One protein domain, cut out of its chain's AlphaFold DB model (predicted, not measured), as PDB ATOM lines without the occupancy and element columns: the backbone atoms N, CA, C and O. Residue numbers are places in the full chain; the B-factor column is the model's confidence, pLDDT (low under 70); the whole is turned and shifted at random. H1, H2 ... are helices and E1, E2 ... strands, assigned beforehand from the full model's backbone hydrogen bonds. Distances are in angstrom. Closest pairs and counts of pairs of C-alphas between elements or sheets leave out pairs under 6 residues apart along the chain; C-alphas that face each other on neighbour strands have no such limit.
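This is residues 40 to 182 of the 744 residues of an uncharacterized protein of Dysgonomonas macrotermitis (UniProt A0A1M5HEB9). Two small sheets, E4-E3-E2-E7 and E1-E6-E5, stand as two walls round one long helix, H2, which lies in the core. The walls come near each other at E1 and E7, H1 is on the other face of the four-stranded sheet, and H3 makes a corner with the last residues of H2. The 143 printed residues hold three named helices and seven named strands, in the order E1 H1 E2 E3 E4 H2 H3 E5 E6 E7; the larger sheet is mixed, the smaller antiparallel, and the class is mixed, helices and strands. The whole is compact, with a radius of gyration of the C-alphas of 16.4 A and spans of 48 by 42 by 30 A.

The larger sheet runs E4 (residues 100 to 102), E3 (84 to 90), E2 (74 to 78), E7 (177 to 181), and is only just strongly twisted, its C-alphas up to 4.0 A off the plane. E3 and E2, a hairpin, are antiparallel, with N 76 and O 85 at 2.8 A; E2 and E7 are antiparallel, with N 75 and O 180 at 2.8 A; E4 and E3 are parallel, with N 101 and O 88 at 2.9 A. H2 (119 to 136) is on this sheet over E4, at a height of 8.1 A; the closest C-alphas, of Phe 101 and Asn 129, are 5.6 A apart. H1 (61 to 71) is on the opposite face, over none of the strands; its Arg 69 and Gly 89 of E3 have C-alphas 5.3 A apart. The other sheet runs E1 (42 to 49), E6 (163 to 168), E5 (144 to 148). N 45 and O 164 are 2.8 A apart, and in the hairpin of E5 and E6, N 145 and O 167 are 2.8 A apart. H2 is on it over E6 and E5, along the strands, at a height of 6.9 A; with H3 (138 to 143) on the same sheet this makes two layers, helices on one face of a sheet. H2 and H3 only just touch, with 3 pairs of C-alphas within 8 A, only at the corner, about perpendicular at 84 degrees; Leu 135 and Arg 141 are closest, their C-alphas 4.8 A apart. In H1, H2 and H3 every O i to N i+4 pair is within hydrogen-bond range.

E1 begins at C-alpha 42, (153.893, 174.617, 128.295), and is 23.2 A long. H2 is 25.8 A long, from C-alpha 119 at (140.956, 197.694, 131.275). E3 measures 19.9 A, E6 16.4 A and H1 15.3 A; E2, E5 and E7 measure 13.1 A each, H3 8.6 A and E4 7.0 A. E7 ends at C-alpha 181, (160.452, 190.007, 122.570).

The C-alphas farthest apart, of Tyr 58 and Lys 171, are 50.3 A apart. The printed part has no cut. The links E1 to H1, E4 to H2 and E5 to E6 are long; residues 51 to 60 stand free. The mean pLDDT of the printed part is 70.8, and 57 residues are under 70, among them 47 to 64 and 149 to 162.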
ATOM      1  N   PHE A  40     155.890 167.606 129.126       59.69
ATOM      2  CA  PHE A  40     155.029 168.416 128.269       59.69
ATOM      3  C   PHE A  40     155.533 169.854 128.254       59.69
ATOM      4  O   PHE A  40     155.644 170.492 129.302       59.69
ATOM      5  N   PHE A  41     155.805 170.377 127.058       67.44
ATOM      6  CA  PHE A  41     156.078 171.798 126.896       67.44
ATOM      7  C   PHE A  41     154.804 172.605 127.182       67.44
ATOM      8  O   PHE A  41     153.732 172.301 126.647       67.44
ATOM      9  N   SER A  42     154.935 173.636 128.014       68.62
ATOM     10  CA  SER A  42     153.893 174.617 128.295       68.62
ATOM     11  C   SER A  42     154.521 176.007 128.331       68.62
ATOM     12  O   SER A  42     155.583 176.203 128.914       68.62
ATOM     13  N   ALA A  43     153.859 176.973 127.710       67.62
ATOM     14  CA  ALA A  43     154.231 178.378 127.733       67.62
ATOM     15  C   ALA A  43     152.996 179.230 128.022       67.62
ATOM     16  O   ALA A  43     151.876 178.861 127.651       67.62
ATOM     17  N   GLN A  44     153.199 180.375 128.665       73.19
ATOM     18  CA  GLN A  44     152.141 181.331 128.952       73.19
ATOM     19  C   GLN A  44     152.552 182.723 128.471       73.19
ATOM     20  O   GLN A  44     153.607 183.242 128.829       73.19
ATOM     21  N   ILE A  45     151.689 183.334 127.666       73.62
ATOM     22  CA  ILE A  45     151.783 184.733 127.261       73.62
ATOM     23  C   ILE A  45     150.799 185.511 128.132       73.62
ATOM     24  O   ILE A  45     149.611 185.189 128.146       73.62
ATOM     25  N   SER A  46     151.280 186.510 128.863       71.69
ATOM     26  CA  SER A  46     150.459 187.402 129.680       71.69
ATOM     27  C   SER A  46     150.371 188.788 129.046       71.69
ATOM     28  O   SER A  46     151.376 189.387 128.667       71.69
ATOM     29  N   CYS A  47     149.153 189.299 128.927       69.88
ATOM     30  CA  CYS A  47     148.877 190.659 128.492       69.88
ATOM     31  C   CYS A  47     148.836 191.568 129.725       69.88
ATOM     32  O   CYS A  47     147.923 191.449 130.543       69.88
ATOM     33  N   LYS A  48     149.796 192.482 129.860       66.56
ATOM     34  CA  LYS A  48     149.882 193.439 130.971       66.56
ATOM     35  C   LYS A  48     149.760 194.873 130.485       66.56
ATOM     36  O   LYS A  48     149.912 195.153 129.303       66.56
ATOM     37  N   ASN A  49     149.492 195.795 131.399       58.72
ATOM     38  CA  ASN A  49     149.536 197.225 131.114       58.72
ATOM     39  C   ASN A  49     150.976 197.746 131.272       58.72
ATOM     40  O   ASN A  49     151.724 197.303 132.145       58.72
ATOM     41  N   LEU A  50     151.369 198.673 130.411       51.50
ATOM     42  CA  LEU A  50     152.685 199.286 130.344       51.50
ATOM     43  C   LEU A  50     152.645 200.560 131.178       51.50
ATOM     44  O   LEU A  50     152.094 201.573 130.758       51.50
ATOM     45  N   ALA A  51     153.228 200.512 132.375       40.59
ATOM     46  CA  ALA A  51     153.369 201.676 133.243       40.59
ATOM     47  C   ALA A  51     154.478 202.609 132.721       40.59
ATOM     48  O   ALA A  51     155.511 202.796 133.359       40.59
ATOM     49  N   MET A  52     154.290 203.183 131.535       37.34
ATOM     50  CA  MET A  52     155.039 204.364 131.122       37.34
ATOM     51  C   MET A  52     154.254 205.583 131.596       37.34
ATOM     52  O   MET A  52     153.055 205.683 131.348       37.34
ATOM     53  N   GLY A  53     154.919 206.481 132.328       37.97
ATOM     54  CA  GLY A  53     154.322 207.738 132.782       37.97
ATOM     55  C   GLY A  53     153.635 208.489 131.637       37.97
ATOM     56  O   GLY A  53     153.991 208.292 130.477       37.97
ATOM     57  N   ALA A  54     152.639 209.309 131.987       37.38
ATOM     58  CA  ALA A  54     151.737 210.015 131.076       37.38
ATOM     59  C   ALA A  54     152.393 210.374 129.733       37.38
ATOM     60  O   ALA A  54     153.223 211.277 129.641       37.38
ATOM     61  N   ILE A  55     152.016 209.640 128.688       40.62
ATOM     62  CA  ILE A  55     152.362 209.996 127.320       40.62
ATOM     63  C   ILE A  55     151.504 211.220 126.975       40.62
ATOM     64  O   ILE A  55     150.282 211.103 127.059       40.62
ATOM     65  N   PRO A  56     152.088 212.378 126.615       43.38
ATOM     66  CA  PRO A  56     151.307 213.571 126.299       43.38
ATOM     67  C   PRO A  56     150.289 213.281 125.189       43.38
ATOM     68  O   PRO A  56     150.620 212.587 124.225       43.38
ATOM     69  N   ASP A  57     149.096 213.876 125.269       46.25
ATOM     70  CA  ASP A  57     147.999 213.753 124.283       46.25
ATOM     71  C   ASP A  57     148.377 214.174 122.840       46.25
ATOM     72  O   ASP A  57     147.556 214.122 121.927       46.25
ATOM     73  N   TYR A  58     149.626 214.589 122.608       50.41
ATOM     74  CA  TYR A  58     150.130 215.142 121.356       50.41
ATOM     75  C   TYR A  58     150.909 214.147 120.469       50.41
ATOM     76  O   TYR A  58     151.412 214.549 119.424       50.41
ATOM     77  N   ILE A  59     151.039 212.856 120.815       56.59
ATOM     78  CA  ILE A  59     151.735 211.915 119.911       56.59
ATOM     79  C   ILE A  59     150.901 211.672 118.640       56.59
ATOM     80  O   ILE A  59     149.792 211.141 118.743       56.59
ATOM     81  N   PRO A  60     151.440 211.971 117.440       66.50
ATOM     82  CA  PRO A  60     150.782 211.658 116.175       66.50
ATOM     83  C   PRO A  60     150.404 210.170 116.061       66.50
ATOM     84  O   PRO A  60     151.152 209.288 116.490       66.50
ATOM     85  N   ALA A  61     149.227 209.877 115.497       64.81
ATOM     86  CA  ALA A  61     148.650 208.527 115.469       64.81
ATOM     87  C   ALA A  61     149.553 207.480 114.781       64.81
ATOM     88  O   ALA A  61     149.602 206.327 115.209       64.81
ATOM     89  N   ASP A  62     150.301 207.893 113.762       66.06
ATOM     90  CA  ASP A  62     151.302 207.102 113.040       66.06
ATOM     91  C   ASP A  62     152.505 206.727 113.923       66.06
ATOM     92  O   ASP A  62     152.941 205.574 113.922       66.06
ATOM     93  N   ARG A  63     153.000 207.660 114.746       64.38
ATOM     94  CA  ARG A  63     154.078 207.387 115.714       64.38
ATOM     95  C   ARG A  63     153.622 206.466 116.841       64.38
ATOM     96  O   ARG A  63     154.382 205.612 117.295       64.38
ATOM     97  N   LEU A  64     152.377 206.624 117.283       66.25
ATOM     98  CA  LEU A  64     151.755 205.735 118.259       66.25
ATOM     99  C   LEU A  64     151.651 204.296 117.719       66.25
ATOM    100  O   LEU A  64     152.035 203.350 118.409       66.25
ATOM    101  N   GLU A  65     151.172 204.134 116.489       71.94
ATOM    102  CA  GLU A  65     151.061 202.830 115.833       71.94
ATOM    103  C   GLU A  65     152.431 202.150 115.666       71.94
ATOM    104  O   GLU A  65     152.569 200.964 115.970       71.94
ATOM    105  N   ALA A  66     153.465 202.897 115.266       67.75
ATOM    106  CA  ALA A  66     154.829 202.376 115.155       67.75
ATOM    107  C   ALA A  66     155.383 201.886 116.505       67.75
ATOM    108  O   ALA A  66     155.938 200.791 116.583       67.75
ATOM    109  N   LEU A  67     155.176 202.656 117.579       66.44
ATOM    110  CA  LEU A  67     155.621 202.283 118.922       66.44
ATOM    111  C   LEU A  67     154.957 200.992 119.407       66.44
ATOM    112  O   LEU A  67     155.617 200.121 119.970       66.44
ATOM    113  N   ILE A  68     153.647 200.870 119.195       69.75
ATOM    114  CA  ILE A  68     152.886 199.701 119.638       69.75
ATOM    115  C   ILE A  68     153.252 198.465 118.842       69.75
ATOM    116  O   ILE A  68     153.392 197.400 119.441       69.75
ATOM    117  N   ARG A  69     153.475 198.596 117.532       72.62
ATOM    118  CA  ARG A  69     153.988 197.492 116.718       72.62
ATOM    119  C   ARG A  69     155.280 196.949 117.303       72.62
ATOM    120  O   ARG A  69     155.353 195.750 117.544       72.62
ATOM    121  N   THR A  70     156.243 197.808 117.623       67.50
ATOM    122  CA  THR A  70     157.506 197.378 118.241       67.50
ATOM    123  C   THR A  70     157.284 196.757 119.623       67.50
ATOM    124  O   THR A  70     157.710 195.630 119.852       67.50
ATOM    125  N   ALA A  71     156.542 197.427 120.512       65.81
ATOM    126  CA  ALA A  71     156.324 196.982 121.895       65.81
ATOM    127  C   ALA A  71     155.531 195.667 122.025       65.81
ATOM    128  O   ALA A  71     155.631 194.972 123.033       65.81
ATOM    129  N   SER A  72     154.717 195.337 121.021       72.31
ATOM    130  CA  SER A  72     153.893 194.123 120.987       72.31
ATOM    131  C   SER A  72     154.418 193.061 120.021       72.31
ATOM    132  O   SER A  72     153.764 192.032 119.834       72.31
ATOM    133  N   THR A  73     155.581 193.295 119.401       79.19
ATOM    134  CA  THR A  73     156.221 192.302 118.542       79.19
ATOM    135  C   THR A  73     156.876 191.225 119.393       79.19
ATOM    136  O   THR A  73     157.733 191.506 120.230       79.19
ATOM    137  N   PHE A  74     156.521 189.975 119.120       79.44
ATOM    138  CA  PHE A  74     157.199 188.817 119.682       79.44
ATOM    139  C   PHE A  74     157.440 187.764 118.605       79.44
ATOM    140  O   PHE A  74     156.677 187.628 117.644       79.44
ATOM    141  N   THR A  75     158.515 187.006 118.767       82.94
ATOM    142  CA  THR A  75     158.919 185.950 117.845       82.94
ATOM    143  C   THR A  75     158.983 184.623 118.581       82.94
ATOM    144  O   THR A  75     159.730 184.471 119.541       82.94
ATOM    145  N   ILE A  76     158.217 183.640 118.110       82.81
ATOM    146  CA  ILE A  76     158.328 182.247 118.547       82.81
ATOM    147  C   ILE A  76     159.431 181.591 117.720       82.81
ATOM    148  O   ILE A  76     159.266 181.433 116.508       82.81
ATOM    149  N   ARG A  77     160.534 181.188 118.354       79.06
ATOM    150  CA  ARG A  77     161.656 180.494 117.709       79.06
ATOM    151  C   ARG A  77     161.675 179.025 118.120       79.06
ATOM    152  O   ARG A  77     161.860 178.697 119.289       79.06
ATOM    153  N   LEU A  78     161.495 178.130 117.152       80.50
ATOM    154  CA  LEU A  78     161.551 176.685 117.383       80.50
ATOM    155  C   LEU A  78     162.998 176.243 117.627       80.50
ATOM    156  O   LEU A  78     163.867 176.525 116.798       80.50
ATOM    157  N   LYS A  79     163.252 175.510 118.719       72.75
ATOM    158  CA  LYS A  79     164.621 175.121 119.113       72.75
ATOM    159  C   LYS A  79     165.295 174.157 118.141       72.75
ATOM    160  O   LYS A  79     166.503 174.232 117.962       72.75
ATOM    161  N   GLU A  80     164.537 173.257 117.518       70.81
ATOM    162  CA  GLU A  80     165.113 172.227 116.641       70.81
ATOM    163  C   GLU A  80     165.218 172.628 115.167       70.81
ATOM    164  O   GLU A  80     166.082 172.117 114.460       70.81
ATOM    165  N   SER A  81     164.339 173.503 114.669       67.56
ATOM    166  CA  SER A  81     164.193 173.722 113.220       67.56
ATOM    167  C   SER A  81     164.680 175.084 112.725       67.56
ATOM    168  O   SER A  81     164.455 175.404 111.556       67.56
ATOM    169  N   ASN A  82     165.299 175.909 113.586       67.19
ATOM    170  CA  ASN A  82     165.676 177.307 113.301       67.19
ATOM    171  C   ASN A  82     164.545 178.140 112.661       67.19
ATOM    172  O   ASN A  82     164.784 179.166 112.029       67.19
ATOM    173  N   THR A  83     163.297 177.688 112.787       80.62
ATOM    174  CA  THR A  83     162.131 178.337 112.194       80.62
ATOM    175  C   THR A  83     161.577 179.324 113.203       80.62
ATOM    176  O   THR A  83     161.402 178.977 114.373       80.62
ATOM    177  N   SER A  84     161.282 180.535 112.752       85.38
ATOM    178  CA  SER A  84     160.701 181.586 113.576       85.38
ATOM    179  C   SER A  84     159.344 182.033 113.038       85.38
ATOM    180  O   SER A  84     159.107 182.065 111.829       85.38
ATOM    181  N   TYR A  85     158.444 182.376 113.954       86.62
ATOM    182  CA  TYR A  85     157.152 182.981 113.655       86.62
ATOM    183  C   TYR A  85     157.038 184.291 114.419       86.62
ATOM    184  O   TYR A  85     156.972 184.285 115.646       86.62
ATOM    185  N   THR A  86     157.031 185.402 113.692       88.75
ATOM    186  CA  THR A  86     156.913 186.741 114.271       88.75
ATOM    187  C   THR A  86     155.466 187.205 114.218       88.75
ATOM    188  O   THR A  86     154.813 187.116 113.176       88.75
ATOM    189  N   PHE A  87     154.984 187.709 115.348       87.81
ATOM    190  CA  PHE A  87     153.645 188.247 115.525       87.81
ATOM    191  C   PHE A  87     153.739 189.689 116.004       87.81
ATOM    192  O   PHE A  87     154.628 190.012 116.790       87.81
ATOM    193  N   GLN A  88     152.839 190.548 115.531       87.38
ATOM    194  CA  GLN A  88     152.851 191.981 115.838       87.38
ATOM    195  C   GLN A  88     151.453 192.484 116.185       87.38
ATOM    196  O   GLN A  88     150.468 192.083 115.564       87.38
ATOM    197  N   GLY A  89     151.350 193.388 117.152       82.44
ATOM    198  CA  GLY A  89     150.095 194.051 117.476       82.44
ATOM    199  C   GLY A  89     149.861 195.316 116.649       82.44
ATOM    200  O   GLY A  89     150.800 195.967 116.192       82.44
ATOM    201  N   THR A  90     148.595 195.679 116.459       82.62
ATOM    202  CA  THR A  90     148.165 196.905 115.769       82.62
ATOM    203  C   THR A  90     146.920 197.491 116.429       82.62
ATOM    204  O   THR A  90     146.087 196.746 116.956       82.62
ATOM    205  N   TYR A  91     146.759 198.815 116.375       80.62
ATOM    206  CA  TYR A  91     145.477 199.456 116.682       80.62
ATOM    207  C   TYR A  91     144.554 199.582 115.468       80.62
ATOM    208  O   TYR A  91     143.379 199.913 115.625       80.62
ATOM    209  N   ASP A  92     145.048 199.302 114.266       83.88
ATOM    210  CA  ASP A  92     144.251 199.319 113.049       83.88
ATOM    211  C   ASP A  92     143.564 197.962 112.840       83.88
ATOM    212  O   ASP A  92     144.183 196.978 112.429       83.88
ATOM    213  N   LYS A  93     142.246 197.913 113.083       83.50
ATOM    214  CA  LYS A  93     141.421 196.715 112.845       83.50
ATOM    215  C   LYS A  93     141.528 196.202 111.401       83.50
ATOM    216  O   LYS A  93     141.353 195.007 111.176       83.50
ATOM    217  N   THR A  94     141.817 197.069 110.428       85.12
ATOM    218  CA  THR A  94     141.938 196.689 109.011       85.12
ATOM    219  C   THR A  94     143.289 196.057 108.671       85.12
ATOM    220  O   THR A  94     143.400 195.360 107.664       85.12
ATOM    221  N   ALA A  95     144.295 196.223 109.535       84.62
ATOM    222  CA  ALA A  95     145.635 195.663 109.364       84.62
ATOM    223  C   ALA A  95     145.804 194.255 109.979       84.62
ATOM    224  O   ALA A  95     146.901 193.688 109.927       84.62
ATOM    225  N   VAL A  96     144.742 193.684 110.559       87.25
ATOM    226  CA  VAL A  96     144.735 192.345 111.173       87.25
ATOM    227  C   VAL A  96     144.855 191.255 110.109       87.25
ATOM    228  O   VAL A  96     144.132 191.250 109.114       87.25
ATOM    229  N   ASN A  97     145.761 190.302 110.328       89.75
ATOM    230  CA  ASN A  97     146.004 189.172 109.429       89.75
ATOM    231  C   ASN A  97     146.607 187.971 110.199       89.75
ATOM    232  O   ASN A  97     146.531 187.899 111.422       89.75
ATOM    233  N   ASN A  98     147.218 187.012 109.495       88.19
ATOM    234  CA  ASN A  98     147.766 185.783 110.093       88.19
ATOM    235  C   ASN A  98     149.031 185.980 110.959       88.19
ATOM    236  O   ASN A  98     149.454 185.036 111.622       88.19
ATOM    237  N   SER A  99     149.649 187.162 110.931       88.62
ATOM    238  CA  SER A  99     150.809 187.548 111.754       88.62
ATOM    239  C   SER A  99     150.584 188.849 112.532       88.62
ATOM    240  O   SER A  99     151.427 189.232 113.337       88.62
ATOM    241  N   THR A 100     149.462 189.532 112.306       89.00
ATOM    242  CA  THR A 100     149.138 190.803 112.956       89.00
ATOM    243  C   THR A 100     147.835 190.675 113.737       89.00
ATOM    244  O   THR A 100     146.815 190.307 113.155       89.00
ATOM    245  N   PHE A 101     147.837 191.009 115.028       86.62
ATOM    246  CA  PHE A 101     146.658 190.940 115.898       86.62
ATOM    247  C   PHE A 101     146.218 192.324 116.385       86.62
ATOM    248  O   PHE A 101     147.031 193.222 116.584       86.62
ATOM    249  N   TYR A 102     144.915 192.501 116.599       85.56
ATOM    250  CA  TYR A 102     144.370 193.758 117.113       85.56
ATOM    251  C   TYR A 102     144.575 193.886 118.628       85.56
ATOM    252  O   TYR A 102     144.283 192.949 119.379       85.56
ATOM    253  N   ILE A 103     145.024 195.058 119.073       82.50
ATOM    254  CA  ILE A 103     145.124 195.426 120.490       82.50
ATOM    255  C   ILE A 103     143.920 196.302 120.837       82.50
ATOM    256  O   ILE A 103     143.762 197.391 120.292       82.50
ATOM    257  N   ALA A 104     143.074 195.838 121.753       77.31
ATOM    258  CA  ALA A 104     141.949 196.634 122.236       77.31
ATOM    259  C   ALA A 104     142.419 197.647 123.288       77.31
ATOM    260  O   ALA A 104     143.275 197.333 124.120       77.31
ATOM    261  N   LYS A 105     141.843 198.852 123.280       73.94
ATOM    262  CA  LYS A 105     142.101 199.887 124.288       73.94
ATOM    263  C   LYS A 105     140.955 199.935 125.287       73.94
ATOM    264  O   LYS A 105     139.790 199.779 124.929       73.94
ATOM    265  N   GLN A 106     141.265 200.229 126.547       71.88
ATOM    266  CA  GLN A 106     140.223 200.700 127.458       71.88
ATOM    267  C   GLN A 106     139.656 202.013 126.905       71.88
ATOM    268  O   GLN A 106     140.413 202.882 126.467       71.88
ATOM    269  N   GLY A 107     138.331 202.134 126.922       68.00
ATOM    270  CA  GLY A 107     137.615 203.219 126.256       68.00
ATOM    271  C   GLY A 107     137.093 202.872 124.857       68.00
ATOM    272  O   GLY A 107     136.191 203.561 124.382       68.00
ATOM    273  N   ASP A 108     137.600 201.814 124.208       69.00
ATOM    274  CA  ASP A 108     137.058 201.377 122.917       69.00
ATOM    275  C   ASP A 108     135.626 200.847 123.093       69.00
ATOM    276  O   ASP A 108     135.248 200.339 124.150       69.00
ATOM    277  N   ILE A 109     134.830 200.955 122.032       71.75
ATOM    278  CA  ILE A 109     133.451 200.467 121.987       71.75
ATOM    279  C   ILE A 109     133.428 199.160 121.187       71.75
ATOM    280  O   ILE A 109     133.965 199.097 120.076       71.75
ATOM    281  N   ILE A 110     132.817 198.107 121.741       68.06
ATOM    282  CA  ILE A 110     132.611 196.845 121.008       68.06
ATOM    283  C   ILE A 110     131.588 197.107 119.896       68.06
ATOM    284  O   ILE A 110     130.549 197.710 120.161       68.06
ATOM    285  N   ASP A 111     131.882 196.661 118.673       61.12
ATOM    286  CA  ASP A 111     131.111 196.944 117.454       61.12
ATOM    287  C   ASP A 111     129.583 196.881 117.682       61.12
ATOM    288  O   ASP A 111     129.030 195.831 118.010       61.12
ATOM    289  N   ASN A 112     128.900 198.018 117.494       57.72
ATOM    290  CA  ASN A 112     127.449 198.205 117.671       57.72
ATOM    291  C   ASN A 112     126.891 197.960 119.091       57.72
ATOM    292  O   ASN A 112     125.704 197.664 119.238       57.72
ATOM    293  N   SER A 113     127.710 198.099 120.134       62.62
ATOM    294  CA  SER A 113     127.261 198.110 121.535       62.62
ATOM    295  C   SER A 113     127.437 199.493 122.170       62.62
ATOM    296  O   SER A 113     128.298 200.254 121.748       62.62
ATOM    297  N   ASP A 114     126.685 199.796 123.230       70.69
ATOM    298  CA  ASP A 114     126.929 200.971 124.089       70.69
ATOM    299  C   ASP A 114     127.976 200.676 125.188       70.69
ATOM    300  O   ASP A 114     128.081 201.391 126.187       70.69
ATOM    301  N   ILE A 115     128.730 199.577 125.054       68.19
ATOM    302  CA  ILE A 115     129.649 199.091 126.082       68.19
ATOM    303  C   ILE A 115     131.048 199.640 125.808       68.19
ATOM    304  O   ILE A 115     131.719 199.238 124.857       68.19
ATOM    305  N   VAL A 116     131.489 200.528 126.696       73.69
ATOM    306  CA  VAL A 116     132.864 201.025 126.764       73.69
ATOM    307  C   VAL A 116     133.728 200.000 127.497       73.69
ATOM    308  O   VAL A 116     133.401 199.592 128.614       73.69
ATOM    309  N   LEU A 117     134.833 199.583 126.883       67.75
ATOM    310  CA  LEU A 117     135.727 198.582 127.455       67.75
ATOM    311  C   LEU A 117     136.423 199.094 128.721       67.75
ATOM    312  O   LEU A 117     137.134 200.102 128.691       67.75
ATOM    313  N   SER A 118     136.288 198.341 129.812       74.06
ATOM    314  CA  SER A 118     137.197 198.420 130.961       74.06
ATOM    315  C   SER A 118     138.582 197.869 130.608       74.06
ATOM    316  O   SER A 118     138.749 197.135 129.632       74.06
ATOM    317  N   GLU A 119     139.582 198.184 131.432       70.00
ATOM    318  CA  GLU A 119     140.956 197.694 131.275       70.00
ATOM    319  C   GLU A 119     141.017 196.164 131.164       70.00
ATOM    320  O   GLU A 119     141.532 195.625 130.184       70.00
ATOM    321  N   THR A 120     140.398 195.448 132.102       71.69
ATOM    322  CA  THR A 120     140.368 193.979 132.111       71.69
ATOM    323  C   THR A 120     139.709 193.401 130.856       71.69
ATOM    324  O   THR A 120     140.157 192.379 130.333       71.69
ATOM    325  N   GLN A 121     138.669 194.057 130.331       73.38
ATOM    326  CA  GLN A 121     138.004 193.621 129.100       73.38
ATOM    327  C   GLN A 121     138.878 193.862 127.863       73.38
ATOM    328  O   GLN A 121     138.950 192.990 126.997       73.38
ATOM    329  N   ALA A 122     139.581 194.995 127.792       72.31
ATOM    330  CA  ALA A 122     140.526 195.286 126.715       72.31
ATOM    331  C   ALA A 122     141.706 194.293 126.700       72.31
ATOM    332  O   ALA A 122     142.079 193.782 125.638       72.31
ATOM    333  N   LEU A 123     142.234 193.935 127.876       76.31
ATOM    334  CA  LEU A 123     143.258 192.893 128.019       76.31
ATOM    335  C   LEU A 123     142.742 191.522 127.562       76.31
ATOM    336  O   LEU A 123     143.419 190.833 126.797       76.31
ATOM    337  N   GLY A 124     141.524 191.148 127.968       75.94
ATOM    338  CA  GLY A 124     140.899 189.884 127.568       75.94
ATOM    339  C   GLY A 124     140.637 189.780 126.062       75.94
ATOM    340  O   GLY A 124     140.917 188.747 125.451       75.94
ATOM    341  N   ILE A 125     140.159 190.859 125.434       78.69
ATOM    342  CA  ILE A 125     139.973 190.916 123.974       78.69
ATOM    343  C   ILE A 125     141.321 190.805 123.262       78.69
ATOM    344  O   ILE A 125     141.446 190.056 122.294       78.69
ATOM    345  N   THR A 126     142.352 191.486 123.765       81.19
ATOM    346  CA  THR A 126     143.699 191.403 123.190       81.19
ATOM    347  C   THR A 126     144.265 189.982 123.285       81.19
ATOM    348  O   THR A 126     144.768 189.462 122.289       81.19
ATOM    349  N   ALA A 127     144.101 189.292 124.420       80.69
ATOM    350  CA  ALA A 127     144.490 187.885 124.563       80.69
ATOM    351  C   ALA A 127     143.738 186.965 123.576       80.69
ATOM    352  O   ALA A 127     144.339 186.077 122.964       80.69
ATOM    353  N   GLN A 128     142.445 187.212 123.342       83.50
ATOM    354  CA  GLN A 128     141.659 186.496 122.328       83.50
ATOM    355  C   GLN A 128     142.140 186.764 120.901       83.50
ATOM    356  O   GLN A 128     142.180 185.834 120.085       83.50
ATOM    357  N   ASN A 129     142.558 187.990 120.599       84.62
ATOM    358  CA  ASN A 129     143.123 188.337 119.298       84.62
ATOM    359  C   ASN A 129     144.487 187.671 119.086       84.62
ATOM    360  O   ASN A 129     144.717 187.107 118.015       84.62
ATOM    361  N   ILE A 130     145.343 187.628 120.114       86.06
ATOM    362  CA  ILE A 130     146.607 186.876 120.088       86.06
ATOM    363  C   ILE A 130     146.327 185.391 119.843       86.06
ATOM    364  O   ILE A 130     146.874 184.816 118.903       86.06
ATOM    365  N   ARG A 131     145.421 184.771 120.612       88.81
ATOM    366  CA  ARG A 131     145.029 183.365 120.411       88.81
ATOM    367  C   ARG A 131     144.562 183.107 118.979       88.81
ATOM    368  O   ARG A 131     144.965 182.118 118.370       88.81
ATOM    369  N   THR A 132     143.704 183.973 118.449       87.12
ATOM    370  CA  THR A 132     143.162 183.836 117.089       87.12
ATOM    371  C   THR A 132     144.270 183.944 116.042       87.12
ATOM    372  O   THR A 132     144.318 183.124 115.126       87.12
ATOM    373  N   CYS A 133     145.201 184.883 116.215       88.12
ATOM    374  CA  CYS A 133     146.357 185.060 115.339       88.12
ATOM    375  C   CYS A 133     147.297 183.840 115.371       88.12
ATOM    376  O   CYS A 133     147.648 183.299 114.322       88.12
ATOM    377  N   LEU A 134     147.607 183.308 116.559       87.62
ATOM    378  CA  LEU A 134     148.412 182.088 116.692       87.62
ATOM    379  C   LEU A 134     147.725 180.865 116.053       87.62
ATOM    380  O   LEU A 134     148.391 180.040 115.434       87.62
ATOM    381  N   LEU A 135     146.396 180.751 116.157       87.56
ATOM    382  CA  LEU A 135     145.622 179.671 115.525       87.56
ATOM    383  C   LEU A 135     145.475 179.831 114.002       87.56
ATOM    384  O   LEU A 135     145.201 178.843 113.315       87.56
ATOM    385  N   ALA A 136     145.656 181.038 113.461       87.19
ATOM    386  CA  ALA A 136     145.710 181.262 112.017       87.19
ATOM    387  C   ALA A 136     146.991 180.669 111.402       87.19
ATOM    388  O   ALA A 136     146.993 180.244 110.243       87.19
ATOM    389  N   ASN A 137     148.067 180.563 112.188       85.75
ATOM    390  CA  ASN A 137     149.269 179.846 111.794       85.75
ATOM    391  C   ASN A 137     149.017 178.325 111.810       85.75
ATOM    392  O   ASN A 137     148.793 177.713 112.857       85.75
ATOM    393  N   SER A 138     149.079 177.694 110.632       79.94
ATOM    394  CA  SER A 138     148.776 176.266 110.470       79.94
ATOM    395  C   SER A 138     149.715 175.360 111.267       79.94
ATOM    396  O   SER A 138     149.264 174.350 111.799       79.94
ATOM    397  N   PHE A 139     150.990 175.722 111.401       84.12
ATOM    398  CA  PHE A 139     151.952 174.952 112.182       84.12
ATOM    399  C   PHE A 139     151.622 175.002 113.682       84.12
ATOM    400  O   PHE A 139     151.547 173.948 114.319       84.12
ATOM    401  N   LEU A 140     151.375 176.192 114.243       83.50
ATOM    402  CA  LEU A 140     151.062 176.341 115.668       83.50
ATOM    403  C   LEU A 140     149.726 175.680 116.022       83.50
ATOM    404  O   LEU A 140     149.658 174.896 116.968       83.50
ATOM    405  N   ARG A 141     148.690 175.904 115.205       84.19
ATOM    406  CA  ARG A 141     147.378 175.255 115.349       84.19
ATOM    407  C   ARG A 141     147.479 173.733 115.363       84.19
ATOM    408  O   ARG A 141     146.778 173.066 116.128       84.19
ATOM    409  N   ASN A 142     148.317 173.174 114.497       76.94
ATOM    410  CA  ASN A 142     148.426 171.732 114.330       76.94
ATOM    411  C   ASN A 142     149.225 171.078 115.470       76.94
ATOM    412  O   ASN A 142     148.891 169.964 115.866       76.94
ATOM    413  N   ASN A 143     150.212 171.776 116.041       78.75
ATOM    414  CA  ASN A 143     151.156 171.204 117.009       78.75
ATOM    415  C   ASN A 143     150.923 171.603 118.472       78.75
ATOM    416  O   ASN A 143     151.443 170.932 119.363       78.75
ATOM    417  N   TYR A 144     150.132 172.642 118.742       81.62
ATOM    418  CA  TYR A 144     149.911 173.149 120.097       81.62
ATOM    419  C   TYR A 144     148.418 173.332 120.402       81.62
ATOM    420  O   TYR A 144     147.602 173.630 119.526       81.62
ATOM    421  N   GLU A 145     148.042 173.110 121.657       80.94
ATOM    422  CA  GLU A 145     146.772 173.530 122.246       80.94
ATOM    423  C   GLU A 145     146.932 174.968 122.738       80.94
ATOM    424  O   GLU A 145     147.790 175.241 123.575       80.94
ATOM    425  N   ILE A 146     146.125 175.884 122.196       84.31
ATOM    426  CA  ILE A 146     146.210 177.315 122.500       84.31
ATOM    427  C   ILE A 146     144.881 177.767 123.102       84.31
ATOM    428  O   ILE A 146     143.862 177.837 122.404       84.31
ATOM    429  N   ASN A 147     144.890 178.064 124.399       84.12
ATOM    430  CA  ASN A 147     143.693 178.351 125.186       84.12
ATOM    431  C   ASN A 147     143.858 179.624 126.015       84.12
ATOM    432  O   ASN A 147     144.969 179.989 126.393       84.12
ATOM    433  N   ILE A 148     142.738 180.266 126.334       79.44
ATOM    434  CA  ILE A 148     142.685 181.311 127.359       79.44
ATOM    435  C   ILE A 148     142.182 180.654 128.632       79.44
ATOM    436  O   ILE A 148     141.152 179.980 128.607       79.44
ATOM    437  N   ILE A 149     142.931 180.809 129.719       64.81
ATOM    438  CA  ILE A 149     142.474 180.372 131.036       64.81
ATOM    439  C   ILE A 149     141.563 181.466 131.579       64.81
ATOM    440  O   ILE A 149     141.962 182.623 131.610       64.81
ATOM    441  N   SER A 150     140.365 181.088 132.016       55.47
ATOM    442  CA  SER A 150     139.516 181.915 132.864       55.47
ATOM    443  C   SER A 150     139.650 181.435 134.308       55.47
ATOM    444  O   SER A 150     139.357 180.280 134.627       55.47
ATOM    445  N   THR A 151     140.109 182.306 135.204       45.75
ATOM    446  CA  THR A 151     140.162 181.989 136.636       45.75
ATOM    447  C   THR A 151     138.796 182.293 137.258       45.75
ATOM    448  O   THR A 151     138.383 183.449 137.321       45.75
ATOM    449  N   ILE A 152     138.057 181.260 137.683       40.84
ATOM    450  CA  ILE A 152     136.785 181.421 138.411       40.84
ATOM    451  C   ILE A 152     137.121 181.635 139.890       40.84
ATOM    452  O   ILE A 152     137.537 180.692 140.561       40.84
ATOM    453  N   PHE A 153     136.957 182.858 140.402       35.88
ATOM    454  CA  PHE A 153     137.216 183.166 141.818       35.88
ATOM    455  C   PHE A 153     135.970 183.075 142.719       35.88
ATOM    456  O   PHE A 153     136.112 182.975 143.933       35.88
ATOM    457  N   SER A 154     134.758 183.072 142.158       36.75
ATOM    458  CA  SER A 154     133.476 182.716 142.803       36.75
ATOM    459  C   SER A 154     132.337 182.877 141.781       36.75
ATOM    460  O   SER A 154     132.573 183.396 140.690       36.75
ATOM    461  N   GLU A 155     131.119 182.425 142.109       36.34
ATOM    462  CA  GLU A 155     129.964 182.326 141.190       36.34
ATOM    463  C   GLU A 155     129.497 183.645 140.530       36.34
ATOM    464  O   GLU A 155     128.657 183.584 139.636       36.34
ATOM    465  N   GLU A 156     130.051 184.817 140.867       32.84
ATOM    466  CA  GLU A 156     129.597 186.102 140.298       32.84
ATOM    467  C   GLU A 156     130.688 187.027 139.719       32.84
ATOM    468  O   GLU A 156     130.353 188.104 139.230       32.84
ATOM    469  N   LEU A 157     131.970 186.635 139.655       33.16
ATOM    470  CA  LEU A 157     133.004 187.469 139.012       33.16
ATOM    471  C   LEU A 157     133.953 186.657 138.110       33.16
ATOM    472  O   LEU A 157     134.815 185.918 138.585       33.16
ATOM    473  N   ILE A 158     133.824 186.839 136.789       40.00
ATOM    474  CA  ILE A 158     134.795 186.372 135.786       40.00
ATOM    475  C   ILE A 158     135.821 187.490 135.582       40.00
ATOM    476  O   ILE A 158     135.579 188.426 134.819       40.00
ATOM    477  N   CYS A 159     136.968 187.415 136.252       42.94
ATOM    478  CA  CYS A 159     138.077 188.345 136.040       42.94
ATOM    479  C   CYS A 159     139.412 187.595 136.104       42.94
ATOM    480  O   CYS A 159     140.009 187.549 137.168       42.94
ATOM    481  N   ASP A 160     139.843 186.995 134.984       53.69
ATOM    482  CA  ASP A 160     141.212 187.142 134.451       53.69
ATOM    483  C   ASP A 160     141.338 186.405 133.096       53.69
ATOM    484  O   ASP A 160     141.658 185.224 133.054       53.69
ATOM    485  N   ASN A 161     141.032 187.072 131.973       63.94
ATOM    486  CA  ASN A 161     141.183 186.509 130.613       63.94
ATOM    487  C   ASN A 161     142.482 186.992 129.933       63.94
ATOM    488  O   ASN A 161     142.584 186.988 128.709       63.94
ATOM    489  N   SER A 162     143.460 187.468 130.706       69.69
ATOM    490  CA  SER A 162     144.663 188.146 130.202       69.69
ATOM    491  C   SER A 162     145.800 187.195 129.791       69.69
ATOM    492  O   SER A 162     146.846 187.655 129.337       69.69
ATOM    493  N   TYR A 163     145.603 185.875 129.908       74.81
ATOM    494  CA  TYR A 163     146.636 184.872 129.650       74.81
ATOM    495  C   TYR A 163     146.296 183.957 128.475       74.81
ATOM    496  O   TYR A 163     145.242 183.320 128.447       74.81
ATOM    497  N   VAL A 164     147.245 183.795 127.554       77.19
ATOM    498  CA  VAL A 164     147.220 182.765 126.514       77.19
ATOM    499  C   VAL A 164     148.166 181.643 126.923       77.19
ATOM    500  O   VAL A 164     149.365 181.850 127.080       77.19
ATOM    501  N   THR A 165     147.632 180.438 127.082       79.69
ATOM    502  CA  THR A 165     148.420 179.224 127.324       79.69
ATOM    503  C   THR A 165     148.654 178.470 126.032       79.69
ATOM    504  O   THR A 165     147.731 178.291 125.239       79.69
ATOM    505  N   ILE A 166     149.892 178.030 125.834       78.62
ATOM    506  CA  ILE A 166     150.341 177.248 124.686       78.62
ATOM    507  C   ILE A 166     150.928 175.951 125.229       78.62
ATOM    508  O   ILE A 166     151.975 175.961 125.873       78.62
ATOM    509  N   LYS A 167     150.267 174.829 124.966       77.62
ATOM    510  CA  LYS A 167     150.706 173.503 125.405       77.62
ATOM    511  C   LYS A 167     151.013 172.626 124.199       77.62
ATOM    512  O   LYS A 167     150.225 172.579 123.259       77.62
ATOM    513  N   GLY A 168     152.142 171.922 124.203       73.50
ATOM    514  CA  GLY A 168     152.457 170.961 123.142       73.50
ATOM    515  C   GLY A 168     151.400 169.853 123.063       73.50
ATOM    516  O   GLY A 168     151.070 169.240 124.078       73.50
ATOM    517  N   LYS A 169     150.894 169.555 121.856       72.56
ATOM    518  CA  LYS A 169     150.008 168.397 121.592       72.56
ATOM    519  C   LYS A 169     150.746 167.052 121.627       72.56
ATOM    520  O   LYS A 169     150.140 166.017 121.378       72.56
ATOM    521  N   GLY A 170     152.048 167.066 121.892       65.81
ATOM    522  CA  GLY A 170     152.916 165.900 122.024       65.81
ATOM    523  C   GLY A 170     154.048 166.166 123.017       65.81
ATOM    524  O   GLY A 170     154.029 167.159 123.744       65.81
ATOM    525  N   LYS A 171     155.024 165.256 123.052       68.31
ATOM    526  CA  LYS A 171     156.198 165.293 123.933       68.31
ATOM    527  C   LYS A 171     157.486 165.348 123.112       68.31
ATOM    528  O   LYS A 171     157.503 164.899 121.965       68.31
ATOM    529  N   GLY A 172     158.536 165.882 123.723       62.78
ATOM    530  CA  GLY A 172     159.885 165.914 123.168       62.78
ATOM    531  C   GLY A 172     160.379 167.298 122.738       62.78
ATOM    532  O   GLY A 172     159.597 168.251 122.662       62.78
ATOM    533  N   PRO A 173     161.695 167.416 122.484       65.81
ATOM    534  CA  PRO A 173     162.370 168.684 122.215       65.81
ATOM    535  C   PRO A 173     161.841 169.428 120.985       65.81
ATOM    536  O   PRO A 173     161.922 170.654 120.954       65.81
ATOM    537  N   GLN A 174     161.216 168.732 120.032       70.94
ATOM    538  CA  GLN A 174     160.587 169.337 118.858       70.94
ATOM    539  C   GLN A 174     159.428 170.290 119.203       70.94
ATOM    540  O   GLN A 174     159.128 171.188 118.424       70.94
ATOM    541  N   TYR A 175     158.788 170.127 120.370       73.31
ATOM    542  CA  TYR A 175     157.750 171.047 120.855       73.31
ATOM    543  C   TYR A 175     158.320 172.233 121.645       73.31
ATOM    544  O   TYR A 175     157.565 173.119 122.040       73.31
ATOM    545  N   ASN A 176     159.629 172.262 121.906       73.75
ATOM    546  CA  ASN A 176     160.237 173.347 122.657       73.75
ATOM    547  C   ASN A 176     160.486 174.548 121.743       73.75
ATOM    548  O   ASN A 176     161.123 174.443 120.690       73.75
ATOM    549  N   PHE A 177     160.055 175.716 122.198       75.00
ATOM    550  CA  PHE A 177     160.364 176.985 121.559       75.00
ATOM    551  C   PHE A 177     160.754 178.031 122.598       75.00
ATOM    552  O   PHE A 177     160.391 177.921 123.770       75.00
ATOM    553  N   ASP A 178     161.490 179.037 122.144       72.44
ATOM    554  CA  ASP A 178     161.719 180.271 122.887       72.44
ATOM    555  C   ASP A 178     160.781 181.355 122.350       72.44
ATOM    556  O   ASP A 178     160.393 181.336 121.177       72.44
ATOM    557  N   ILE A 179     160.397 182.292 123.214       70.62
ATOM    558  CA  ILE A 179     159.727 183.522 122.796       70.62
ATOM    559  C   ILE A 179     160.716 184.658 123.006       70.62
ATOM    560  O   ILE A 179     161.151 184.906 124.127       70.62
ATOM    561  N   GLU A 180     161.056 185.337 121.922       72.38
ATOM    562  CA  GLU A 180     161.887 186.532 121.927       72.38
ATOM    563  C   GLU A 180     160.975 187.750 121.779       72.38
ATOM    564  O   GLU A 180     160.178 187.829 120.840       72.38
ATOM    565  N   LEU A 181     161.071 188.692 122.712       65.69
ATOM    566  CA  LEU A 181     160.452 190.007 122.570       65.69
ATOM    567  C   LEU A 181     161.374 190.888 121.720       65.69
ATOM    568  O   LEU A 181     162.592 190.709 121.756       65.69
ATOM    569  N   ALA A 182     160.816 191.814 120.941       60.16
ATOM    570  CA  ALA A 182     161.640 192.775 120.211       60.16
ATOM    571  C   ALA A 182     162.486 193.609 121.194       60.16
ATOM    572  O   ALA A 182     161.944 194.200 122.130       60.16
TER     573      ALA A 182